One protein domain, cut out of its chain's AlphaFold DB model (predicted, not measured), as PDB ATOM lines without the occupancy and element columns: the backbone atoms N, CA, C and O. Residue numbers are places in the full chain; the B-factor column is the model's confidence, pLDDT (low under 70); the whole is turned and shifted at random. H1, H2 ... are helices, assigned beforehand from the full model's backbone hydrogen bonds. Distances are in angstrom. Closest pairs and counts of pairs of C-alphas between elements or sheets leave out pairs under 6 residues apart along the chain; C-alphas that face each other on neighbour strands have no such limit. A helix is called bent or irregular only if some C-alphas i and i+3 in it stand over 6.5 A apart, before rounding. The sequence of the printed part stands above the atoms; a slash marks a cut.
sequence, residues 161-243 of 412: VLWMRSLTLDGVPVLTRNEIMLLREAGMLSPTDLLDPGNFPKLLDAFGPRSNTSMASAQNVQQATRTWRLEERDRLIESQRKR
ATOM      1  N   VAL A 161     267.333 236.146 384.708       94.62
ATOM      2  CA  VAL A 161     268.279 235.170 385.286       94.62
ATOM      3  C   VAL A 161     269.471 234.846 384.388       94.62
ATOM      4  O   VAL A 161     270.308 234.011 384.737       94.62
ATOM      5  N   LEU A 162     269.597 235.508 383.234       93.69
ATOM      6  CA  LEU A 162     270.681 235.255 382.280       93.69
ATOM      7  C   LEU A 162     272.069 235.450 382.909       93.69
ATOM      8  O   LEU A 162     273.008 234.724 382.581       93.69
ATOM      9  N   TRP A 163     272.185 236.402 383.837       93.69
ATOM     10  CA  TRP A 163     273.420 236.720 384.553       93.69
ATOM     11  C   TRP A 163     273.967 235.532 385.362       93.69
ATOM     12  O   TRP A 163     275.184 235.404 385.505       93.69
ATOM     13  N   MET A 164     273.104 234.612 385.818       96.50
ATOM     14  CA  MET A 164     273.515 233.435 386.593       96.50
ATOM     15  C   MET A 164     274.415 232.485 385.796       96.50
ATOM     16  O   MET A 164     275.202 231.742 386.377       96.50
ATOM     17  N   ARG A 165     274.364 232.538 384.457       95.69
ATOM     18  CA  ARG A 165     275.261 231.771 383.577       95.69
ATOM     19  C   ARG A 165     276.732 232.161 383.754       95.69
ATOM     20  O   ARG A 165     277.613 231.362 383.451       95.69
ATOM     21  N   SER A 166     276.999 233.380 384.214       94.31
ATOM     22  CA  SER A 166     278.351 233.886 384.458       94.31
ATOM     23  C   SER A 166     278.888 233.528 385.844       94.31
ATOM     24  O   SER A 166     279.999 233.933 386.174       94.31
ATOM     25  N   LEU A 167     278.128 232.793 386.662       96.50
ATOM     26  CA  LEU A 167     278.599 232.337 387.962       96.50
ATOM     27  C   LEU A 167     279.561 231.166 387.783       96.50
ATOM     28  O   LEU A 167     279.175 230.074 387.358       96.50
ATOM     29  N   THR A 168     280.819 231.399 388.145       95.25
ATOM     30  CA  THR A 168     281.882 230.398 388.071       95.25
ATOM     31  C   THR A 168     282.679 230.329 389.366       95.25
ATOM     32  O   THR A 168     282.893 231.350 390.019       95.25
ATOM     33  N   LEU A 169     283.174 229.138 389.695       94.06
ATOM     34  CA  LEU A 169     284.234 228.921 390.679       94.06
ATOM     35  C   LEU A 169     285.398 228.243 389.968       94.06
ATOM     36  O   LEU A 169     285.190 227.274 389.242       94.06
ATOM     37  N   ASP A 170     286.600 228.796 390.121       90.31
ATOM     38  CA  ASP A 170     287.820 228.306 389.464       90.31
ATOM     39  C   ASP A 170     287.669 228.137 387.936       90.31
ATOM     40  O   ASP A 170     288.186 227.205 387.325       90.31
ATOM     41  N   GLY A 171     286.912 229.046 387.309       88.75
ATOM     42  CA  GLY A 171     286.620 229.032 385.871       88.75
ATOM     43  C   GLY A 171     285.558 228.016 385.432       88.75
ATOM     44  O   GLY A 171     285.229 227.959 384.248       88.75
ATOM     45  N   VAL A 172     284.988 227.240 386.358       92.88
ATOM     46  CA  VAL A 172     283.947 226.246 386.076       92.88
ATOM     47  C   VAL A 172     282.567 226.817 386.421       92.88
ATOM     48  O   VAL A 172     282.397 227.349 387.522       92.88
ATOM     49  N   PRO A 173     281.560 226.712 385.531       95.06
ATOM     50  CA  PRO A 173     280.190 227.109 385.844       95.06
ATOM     51  C   PRO A 173     279.643 226.358 387.059       95.06
ATOM     52  O   PRO A 173     279.701 225.130 387.103       95.06
ATOM     53  N   VAL A 174     279.076 227.086 388.024       96.44
ATOM     54  CA  VAL A 174     278.482 226.470 389.229       96.44
ATOM     55  C   VAL A 174     277.028 226.050 389.051       96.44
ATOM     56  O   VAL A 174     276.497 225.336 389.895       96.44
ATOM     57  N   LEU A 175     276.380 226.513 387.983       96.31
ATOM     58  CA  LEU A 175     274.974 226.254 387.709       96.31
ATOM     59  C   LEU A 175     274.786 225.727 386.292       96.31
ATOM     60  O   LEU A 175     275.270 226.295 385.310       96.31
ATOM     61  N   THR A 176     273.997 224.669 386.183       95.12
ATOM     62  CA  THR A 176     273.396 224.226 384.930       95.12
ATOM     63  C   THR A 176     272.178 225.084 384.590       95.12
ATOM     64  O   THR A 176     271.560 225.713 385.449       95.12
ATOM     65  N   ARG A 177     271.755 225.061 383.320       95.12
ATOM     66  CA  ARG A 177     270.530 225.749 382.880       95.12
ATOM     67  C   ARG A 177     269.304 225.348 383.709       95.12
ATOM     68  O   ARG A 177     268.486 226.200 384.033       95.12
ATOM     69  N   ASN A 178     269.162 224.062 384.028       94.44
ATOM     70  CA  ASN A 178     268.012 223.572 384.787       94.44
ATOM     71  C   ASN A 178     268.019 224.119 386.217       94.44
ATOM     72  O   ASN A 178     266.978 224.551 386.691       94.44
ATOM     73  N   GLU A 179     269.182 224.168 386.869       95.69
ATOM     74  CA  GLU A 179     269.308 224.756 388.208       95.69
ATOM     75  C   GLU A 179     268.998 226.255 388.197       95.69
ATOM     76  O   GLU A 179     268.281 226.723 389.072       95.69
ATOM     77  N   ILE A 180     269.431 227.001 387.172       97.44
ATOM     78  CA  ILE A 180     269.053 228.417 387.016       97.44
ATOM     79  C   ILE A 180     267.530 228.570 386.918       97.44
ATOM     80  O   ILE A 180     266.952 229.450 387.552       97.44
ATOM     81  N   MET A 181     266.855 227.704 386.156       96.00
ATOM     82  CA  MET A 181     265.394 227.740 386.049       96.00
ATOM     83  C   MET A 181     264.699 227.377 387.370       96.00
ATOM     84  O   MET A 181     263.717 228.026 387.715       96.00
ATOM     85  N   LEU A 182     265.229 226.423 388.142       95.12
ATOM     86  CA  LEU A 182     264.715 226.098 389.481       95.12
ATOM     87  C   LEU A 182     264.878 227.274 390.454       95.12
ATOM     88  O   LEU A 182     263.956 227.593 391.202       95.12
ATOM     89  N   LEU A 183     266.018 227.969 390.410       96.50
ATOM     90  CA  LEU A 183     266.242 229.189 391.190       96.50
ATOM     91  C   LEU A 183     265.264 230.299 390.791       96.50
ATOM     92  O   LEU A 183     264.692 230.957 391.662       96.50
ATOM     93  N   ARG A 184     265.011 230.460 389.487       95.38
ATOM     94  CA  ARG A 184     264.020 231.404 388.958       95.38
ATOM     95  C   ARG A 184     262.606 231.095 389.444       95.38
ATOM     96  O   ARG A 184     261.902 232.005 389.869       95.38
ATOM     97  N   GLU A 185     262.187 229.831 389.399       93.88
ATOM     98  CA  GLU A 185     260.885 229.374 389.914       93.88
ATOM     99  C   GLU A 185     260.770 229.596 391.426       93.88
ATOM    100  O   GLU A 185     259.722 230.002 391.927       93.88
ATOM    101  N   ALA A 186     261.881 229.438 392.146       94.00
ATOM    102  CA  ALA A 186     262.003 229.832 393.539       94.00
ATOM    103  C   ALA A 186     262.100 231.361 393.730       94.00
ATOM    104  O   ALA A 186     262.303 231.816 394.849       94.00
ATOM    105  N   GLY A 187     261.942 232.192 392.700       93.81
ATOM    106  CA  GLY A 187     261.978 233.652 392.806       93.81
ATOM    107  C   GLY A 187     263.331 234.223 393.238       93.81
ATOM    108  O   GLY A 187     263.367 235.326 393.771       93.81
ATOM    109  N   MET A 188     264.425 233.482 393.047       94.75
ATOM    110  CA  MET A 188     265.783 233.993 393.225       94.75
ATOM    111  C   MET A 188     266.198 234.669 391.923       94.75
ATOM    112  O   MET A 188     266.653 233.999 391.000       94.75
ATOM    113  N   LEU A 189     265.978 235.977 391.805       92.25
ATOM    114  CA  LEU A 189     266.190 236.702 390.544       92.25
ATOM    115  C   LEU A 189     267.424 237.604 390.601       92.25
ATOM    116  O   LEU A 189     268.017 237.913 389.569       92.25
ATOM    117  N   SER A 190     267.854 237.982 391.803       90.56
ATOM    118  CA  SER A 190     268.958 238.909 392.025       90.56
ATOM    119  C   SER A 190     270.108 238.292 392.836       90.56
ATOM    120  O   SER A 190     269.915 237.326 393.582       90.56
ATOM    121  N   PRO A 191     271.319 238.881 392.770       91.25
ATOM    122  CA  PRO A 191     272.417 238.520 393.667       91.25
ATOM    123  C   PRO A 191     272.051 238.664 395.150       91.25
ATOM    124  O   PRO A 191     272.545 237.910 395.984       91.25
ATOM    125  N   THR A 192     271.188 239.628 395.483       89.81
ATOM    126  CA  THR A 192     270.686 239.840 396.845       89.81
ATOM    127  C   THR A 192     269.866 238.642 397.313       89.81
ATOM    128  O   THR A 192     270.096 238.158 398.418       89.81
ATOM    129  N   ASP A 193     268.995 238.101 396.458       91.94
ATOM    130  CA  ASP A 193     268.150 236.956 396.813       91.94
ATOM    131  C   ASP A 193     268.977 235.713 397.158       91.94
ATOM    132  O   ASP A 193     268.671 235.027 398.132       91.94
ATOM    133  N   LEU A 194     270.055 235.460 396.403       94.31
ATOM    134  CA  LEU A 194     270.963 234.331 396.639       94.31
ATOM    135  C   LEU A 194     271.800 234.493 397.915       94.31
ATOM    136  O   LEU A 194     272.191 233.498 398.531       94.31
ATOM    137  N   LEU A 195     272.110 235.732 398.303       92.94
ATOM    138  CA  LEU A 195     272.997 236.032 399.428       92.94
ATOM    139  C   LEU A 195     272.255 236.331 400.742       92.94
ATOM    140  O   LEU A 195     272.914 236.308 401.783       92.94
ATOM    141  N   ASP A 196     270.940 236.594 400.732       90.44
ATOM    142  CA  ASP A 196     270.142 236.812 401.953       90.44
ATOM    143  C   ASP A 196     270.107 235.533 402.808       90.44
ATOM    144  O   ASP A 196     269.563 234.511 402.375       90.44
ATOM    145  N   PRO A 197     270.633 235.565 404.052       88.88
ATOM    146  CA  PRO A 197     270.530 234.437 404.974       88.88
ATOM    147  C   PRO A 197     269.083 233.978 405.213       88.88
ATOM    148  O   PRO A 197     268.846 232.789 405.419       88.88
ATOM    149  N   GLY A 198     268.108 234.892 405.149       89.25
ATOM    150  CA  GLY A 198     266.683 234.575 405.261       89.25
ATOM    151  C   GLY A 198     266.145 233.739 404.096       89.25
ATOM    152  O   GLY A 198     265.208 232.965 404.282       89.25
ATOM    153  N   ASN A 199     266.776 233.832 402.925       93.00
ATOM    154  CA  ASN A 199     266.433 233.066 401.729       93.00
ATOM    155  C   ASN A 199     267.209 231.748 401.616       93.00
ATOM    156  O   ASN A 199     266.900 230.934 400.744       93.00
ATOM    157  N   PHE A 200     268.180 231.487 402.498       92.06
ATOM    158  CA  PHE A 200     269.016 230.288 402.423       92.06
ATOM    159  C   PHE A 200     268.227 228.963 402.440       92.06
ATOM    160  O   PHE A 200     268.545 228.089 401.632       92.06
ATOM    161  N   PRO A 201     267.170 228.780 403.263       92.38
ATOM    162  CA  PRO A 201     266.354 227.567 403.193       92.38
ATOM    163  C   PRO A 201     265.701 227.379 401.819       92.38
ATOM    164  O   PRO A 201     265.722 226.282 401.276       92.38
ATOM    165  N   LYS A 202     265.197 228.465 401.223       93.00
ATOM    166  CA  LYS A 202     264.556 228.462 399.904       93.00
ATOM    167  C   LYS A 202     265.564 228.188 398.780       93.00
ATOM    168  O   LYS A 202     265.243 227.474 397.837       93.00
ATOM    169  N   LEU A 203     266.788 228.707 398.911       93.75
ATOM    170  CA  LEU A 203     267.911 228.392 398.024       93.75
ATOM    171  C   LEU A 203     268.249 226.898 398.079       93.75
ATOM    172  O   LEU A 203     268.404 226.264 397.042       93.75
ATOM    173  N   LEU A 204     268.341 226.334 399.286       93.31
ATOM    174  CA  LEU A 204     268.635 224.918 399.484       93.31
ATOM    175  C   LEU A 204     267.535 224.025 398.898       93.31
ATOM    176  O   LEU A 204     267.841 223.065 398.195       93.31
ATOM    177  N   ASP A 205     266.274 224.366 399.163       91.62
ATOM    178  CA  ASP A 205     265.114 223.605 398.699       91.62
ATOM    179  C   ASP A 205     265.000 223.628 397.154       91.62
ATOM    180  O   ASP A 205     264.537 222.652 396.560       91.62
ATOM    181  N   ALA A 206     265.500 224.675 396.477       92.50
ATOM    182  CA  ALA A 206     265.569 224.738 395.010       92.50
ATOM    183  C   ALA A 206     266.533 223.701 394.393       92.50
ATOM    184  O   ALA A 206     266.336 223.288 393.251       92.50
ATOM    185  N   PHE A 207     267.536 223.227 395.143       90.31
ATOM    186  CA  PHE A 207     268.435 222.139 394.728       90.31
ATOM    187  C   PHE A 207     267.906 220.740 395.094       90.31
ATOM    188  O   PHE A 207     268.633 219.749 394.974       90.31
ATOM    189  N   GLY A 208     266.653 220.632 395.544       84.12
ATOM    190  CA  GLY A 208     266.005 219.364 395.863       84.12
ATOM    191  C   GLY A 208     266.187 218.921 397.322       84.12
ATOM    192  O   GLY A 208     266.305 219.759 398.218       84.12
ATOM    193  N   PRO A 209     266.152 217.602 397.606       82.62
ATOM    194  CA  PRO A 209     266.194 217.086 398.972       82.62
ATOM    195  C   PRO A 209     267.426 217.572 399.730       82.62
ATOM    196  O   PRO A 209     268.544 217.497 399.221       82.62
ATOM    197  N   ARG A 210     267.226 218.009 400.979       82.31
ATOM    198  CA  ARG A 210     268.299 218.508 401.845       82.31
ATOM    199  C   ARG A 210     269.356 217.429 402.060       82.31
ATOM    200  O   ARG A 210     269.197 216.524 402.874       82.31
ATOM    201  N   SER A 211     270.430 217.543 401.296       82.88
ATOM    202  CA  SER A 211     271.570 216.638 401.276       82.88
ATOM    203  C   SER A 211     272.861 217.442 401.421       82.88
ATOM    204  O   SER A 211     272.876 218.656 401.194       82.88
ATOM    205  N   ASN A 212     273.964 216.769 401.755       83.38
ATOM    206  CA  ASN A 212     275.284 217.409 401.765       83.38
ATOM    207  C   ASN A 212     275.630 218.004 400.390       83.38
ATOM    208  O   ASN A 212     276.262 219.053 400.318       83.38
ATOM    209  N   THR A 213     275.164 217.376 399.306       87.25
ATOM    210  CA  THR A 213     275.335 217.875 397.937       87.25
ATOM    211  C   THR A 213     274.575 219.179 397.718       87.25
ATOM    212  O   THR A 213     275.177 220.153 397.284       87.25
ATOM    213  N   SER A 214     273.291 219.247 398.080       88.44
ATOM    214  CA  SER A 214     272.484 220.469 397.932       88.44
ATOM    215  C   SER A 214     273.035 221.619 398.780       88.44
ATOM    216  O   SER A 214     273.038 222.768 398.342       88.44
ATOM    217  N   MET A 215     273.555 221.313 399.975       92.25
ATOM    218  CA  MET A 215     274.214 222.301 400.833       92.25
ATOM    219  C   MET A 215     275.494 222.844 400.192       92.25
ATOM    220  O   MET A 215     275.676 224.060 400.145       92.25
ATOM    221  N   ALA A 216     276.345 221.962 399.661       92.00
ATOM    222  CA  ALA A 216     277.555 222.359 398.948       92.00
ATOM    223  C   ALA A 216     277.226 223.196 397.700       92.00
ATOM    224  O   ALA A 216     277.842 224.237 397.492       92.00
ATOM    225  N   SER A 217     276.215 222.810 396.912       93.19
ATOM    226  CA  SER A 217     275.759 223.586 395.751       93.19
ATOM    227  C   SER A 217     275.286 224.985 396.147       93.19
ATOM    228  O   SER A 217     275.735 225.970 395.561       93.19
ATOM    229  N   ALA A 218     274.450 225.108 397.183       94.38
ATOM    230  CA  ALA A 218     273.984 226.405 397.671       94.38
ATOM    231  C   ALA A 218     275.148 227.303 398.132       94.38
ATOM    232  O   ALA A 218     275.207 228.481 397.778       94.38
ATOM    233  N   GLN A 219     276.109 226.746 398.875       94.62
ATOM    234  CA  GLN A 219     277.302 227.474 399.323       94.62
ATOM    235  C   GLN A 219     278.198 227.897 398.153       94.62
ATOM    236  O   GLN A 219     278.643 229.047 398.112       94.62
ATOM    237  N   ASN A 220     278.407 227.012 397.176       95.38
ATOM    238  CA  ASN A 220     279.167 227.305 395.963       95.38
ATOM    239  C   ASN A 220     278.523 228.440 395.163       95.38
ATOM    240  O   ASN A 220     279.212 229.357 394.728       95.38
ATOM    241  N   VAL A 221     277.198 228.434 395.025       96.50
ATOM    242  CA  VAL A 221     276.454 229.503 394.347       96.50
ATOM    243  C   VAL A 221     276.597 230.829 395.080       96.50
ATOM    244  O   VAL A 221     276.870 231.848 394.444       96.50
ATOM    245  N   GLN A 222     276.490 230.840 396.411       94.88
ATOM    246  CA  GLN A 222     276.728 232.056 397.187       94.88
ATOM    247  C   GLN A 222     278.159 232.569 397.018       94.88
ATOM    248  O   GLN A 222     278.366 233.770 396.846       94.88
ATOM    249  N   GLN A 223     279.152 231.679 397.031       94.56
ATOM    250  CA  GLN A 223     280.544 232.065 396.842       94.56
ATOM    251  C   GLN A 223     280.795 232.620 395.435       94.56
ATOM    252  O   GLN A 223     281.351 233.710 395.307       94.56
ATOM    253  N   ALA A 224     280.312 231.936 394.397       96.06
ATOM    254  CA  ALA A 224     280.392 232.398 393.015       96.06
ATOM    255  C   ALA A 224     279.716 233.764 392.841       96.06
ATOM    256  O   ALA A 224     280.248 234.640 392.169       96.06
ATOM    257  N   THR A 225     278.572 233.977 393.500       95.19
ATOM    258  CA  THR A 225     277.842 235.251 393.461       95.19
ATOM    259  C   THR A 225     278.652 236.383 394.092       95.19
ATOM    260  O   THR A 225     278.688 237.486 393.545       95.19
ATOM    261  N   ARG A 226     279.344 236.138 395.214       91.19
ATOM    262  CA  ARG A 226     280.230 237.141 395.835       91.19
ATOM    263  C   ARG A 226     281.377 237.526 394.903       91.19
ATOM    264  O   ARG A 226     281.609 238.717 394.712       91.19
ATOM    265  N   THR A 227     282.040 236.540 394.298       91.25
ATOM    266  CA  THR A 227     283.113 236.774 393.320       91.25
ATOM    267  C   THR A 227     282.596 237.551 392.112       91.25
ATOM    268  O   THR A 227     283.152 238.590 391.763       91.25
ATOM    269  N   TRP A 228     281.473 237.119 391.538       92.69
ATOM    270  CA  TRP A 228     280.852 237.776 390.392       92.69
ATOM    271  C   TRP A 228     280.506 239.243 390.674       92.69
ATOM    272  O   TRP A 228     280.750 240.092 389.822       92.69
ATOM    273  N   ARG A 229     280.007 239.587 391.874       88.19
ATOM    274  CA  ARG A 229     279.726 240.992 392.237       88.19
ATOM    275  C   ARG A 229     280.984 241.861 392.217       88.19
ATOM    276  O   ARG A 229     280.901 243.022 391.828       88.19
ATOM    277  N   LEU A 230     282.132 241.323 392.634       87.44
ATOM    278  CA  LEU A 230     283.408 242.043 392.577       87.44
ATOM    279  C   LEU A 230     283.845 242.278 391.126       87.44
ATOM    280  O   LEU A 230     284.170 243.406 390.769       87.44
ATOM    281  N   GLU A 231     283.767 241.253 390.278       89.56
ATOM    282  CA  GLU A 231     284.081 241.391 388.851       89.56
ATOM    283  C   GLU A 231     283.140 242.370 388.141       89.56
ATOM    284  O   GLU A 231     283.566 243.170 387.307       89.56
ATOM    285  N   GLU A 232     281.850 242.323 388.468       88.25
ATOM    286  CA  GLU A 232     280.851 243.210 387.884       88.25
ATOM    287  C   GLU A 232     281.076 244.666 388.301       88.25
ATOM    288  O   GLU A 232     280.959 245.570 387.473       88.25
ATOM    289  N   ARG A 233     281.486 244.903 389.553       87.75
ATOM    290  CA  ARG A 233     281.921 246.226 390.019       87.75
ATOM    291  C   ARG A 233     283.088 246.747 389.178       87.75
ATOM    292  O   ARG A 233     283.040 247.895 388.742       87.75
ATOM    293  N   ASP A 234     284.089 245.923 388.885       89.50
ATOM    294  CA  ASP A 234     285.237 246.337 388.066       89.50
ATOM    295  C   ASP A 234     284.839 246.657 386.616       89.50
ATOM    296  O   ASP A 234     285.259 247.677 386.054       89.50
ATOM    297  N   ARG A 235     283.963 245.842 386.014       89.31
ATOM    298  CA  ARG A 235     283.403 246.115 384.676       89.31
ATOM    299  C   ARG A 235     282.614 247.419 384.653       89.31
ATOM    300  O   ARG A 235     282.733 248.197 383.700       89.31
ATOM    301  N   LEU A 236     281.824 247.671 385.696       89.62
ATOM    302  CA  LEU A 236     281.043 248.891 385.821       89.62
ATOM    303  C   LEU A 236     281.943 250.122 385.928       89.62
ATOM    304  O   LEU A 236     281.706 251.095 385.212       89.62
ATOM    305  N   ILE A 237     282.989 250.066 386.756       91.19
ATOM    306  CA  ILE A 237     283.968 251.151 386.901       91.19
ATOM    307  C   ILE A 237     284.553 251.518 385.536       91.19
ATOM    308  O   ILE A 237     284.552 252.692 385.158       91.19
ATOM    309  N   GLU A 238     285.001 250.531 384.756       90.94
ATOM    310  CA  GLU A 238     285.582 250.793 383.435       90.94
ATOM    311  C   GLU A 238     284.543 251.363 382.452       90.94
ATOM    312  O   GLU A 238     284.827 252.304 381.705       90.94
ATOM    313  N   SER A 239     283.310 250.848 382.477       88.94
ATOM    314  CA  SER A 239     282.196 251.361 381.667       88.94
ATOM    315  C   SER A 239     281.842 252.816 382.000       88.94
ATOM    316  O   SER A 239     281.608 253.636 381.106       88.94
ATOM    317  N   GLN A 240     281.809 253.168 383.284       91.69
ATOM    318  CA  GLN A 240     281.555 254.528 383.755       91.69
ATOM    319  C   GLN A 240     282.707 255.466 383.387       91.69
ATOM    320  O   GLN A 240     282.475 256.541 382.831       91.69
ATOM    321  N   ARG A 241     283.956 255.027 383.587       89.81
ATOM    322  CA  ARG A 241     285.161 255.798 383.255       89.81
ATOM    323  C   ARG A 241     285.213 256.190 381.779       89.81
ATOM    324  O   ARG A 241     285.552 257.328 381.463       89.81
ATOM    325  N   LYS A 242     284.847 255.272 380.876       88.44
ATOM    326  CA  LYS A 242     284.801 255.526 379.424       88.44
ATOM    327  C   LYS A 242     283.787 256.602 379.028       88.44
ATOM    328  O   LYS A 242     284.000 257.283 378.029       88.44
ATOM    329  N   ARG A 243     282.699 256.754 379.789       88.25
ATOM    330  CA  ARG A 243     281.625 257.723 379.508       88.25
ATOM    331  C   ARG A 243     281.866 259.098 380.122       88.25
ATOM    332  O   ARG A 243     281.273 260.066 379.657       88.25
TER     333      ARG A 243
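Overview. This is residues 161 to 243 of the 412 residues of an uncharacterized protein of Sphingopyxis sp. MG (UniProt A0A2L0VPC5). What does the model look like at first sight? One long helix, H5, runs along one side of a compact body whose short helices, H1 to H4, are gathered beside its first part, and its residues 230 to 243 stick out from that body as an arm. H3 and H4 pack on H5, while the hairpin of H1 and H2 joins the body where H2 packs on H4. What is it made of, and how large is it? The printed part has 83 residues with five named helices, in the order H1, H2, H3, H4, H5, and no named strand: the class is all helix. It is compact, with a radius of gyration of the C-alphas of 13.5 A, yet elongated, spanning 47 by 24 by 22 A.

Arrangement. What touches the longest helix? H5, residues 212 to 243, touches H3, residues 191 to 195, with its residues 221 to 229 alone; the closest C-alphas, of Leu 195 and Gln 222, are 5.9 A apart. With residues 214 to 218 alone it touches H4, residues 197 to 206, at a steep tilt of 63 degrees, opposite ways; the closest C-alphas, of Leu 204 and Ala 218, are 5.8 A apart. H3 and H4 only just touch, only at the corner, with 3 pairs of C-alphas within 8 A, the closest being Asp 193 and Asn 199 at 6.5 A. Where are the other two helices? H2, residues 177 to 185, touches H4 at a steep tilt of 55 degrees, opposite ways, the C-alphas of Leu 182 and Ala 206 being closest at 5.8 A; H2 and H5 are apart. H1, residues 161 to 166, forms a helical hairpin with H2, at a steep tilt of 39 degrees, the C-alphas of Met 164 and Ile 180 being closest at 6.7 A. H1 and H5 are close but not clearly touching, about perpendicular at 89 degrees, the C-alphas of Ser 166 and Trp 228 being closest at 7.5 A. How are the helices packed and their backbones formed? The packing is mostly crossed: of 3 touching pairs with a tilt, 0 are shallow. Every O i to N i+4 pair is within hydrogen-bond range in H2 and H3, against 27 of 28 in H5, 4 of 6 in H4 and 0 of 2 in H1, where 3 of 3 O i to N i+3 pairs are.

Along the chain. Where does the longest helix run? H5 goes from C-alpha 212 at (275.284, 217.409, 401.765) to C-alpha 243 at (281.625, 257.723, 379.508), 46.5 A. How long are the others? H1 begins at C-alpha 161 at (268.279, 235.170, 385.286) and measures 10.2 A, H2 12.5 A, H3 6.3 A and H4 14.8 A. H4 is irregular: C-alphas 198 and 201 are 7.3 A apart.

Size, cuts and confidence. How far does it reach? The two C-alphas farthest apart, of Pro 209 and Arg 243, are 47.6 A apart; without residues 230 to 243 the body spans 27 by 22 by 22 A. Are there cuts or long links? The printed part has no cut and no long link; H1 to H2 is short and the other links are tight. Is confidence low anywhere? The mean pLDDT of the printed part is 92.0, and no printed residue is under 70.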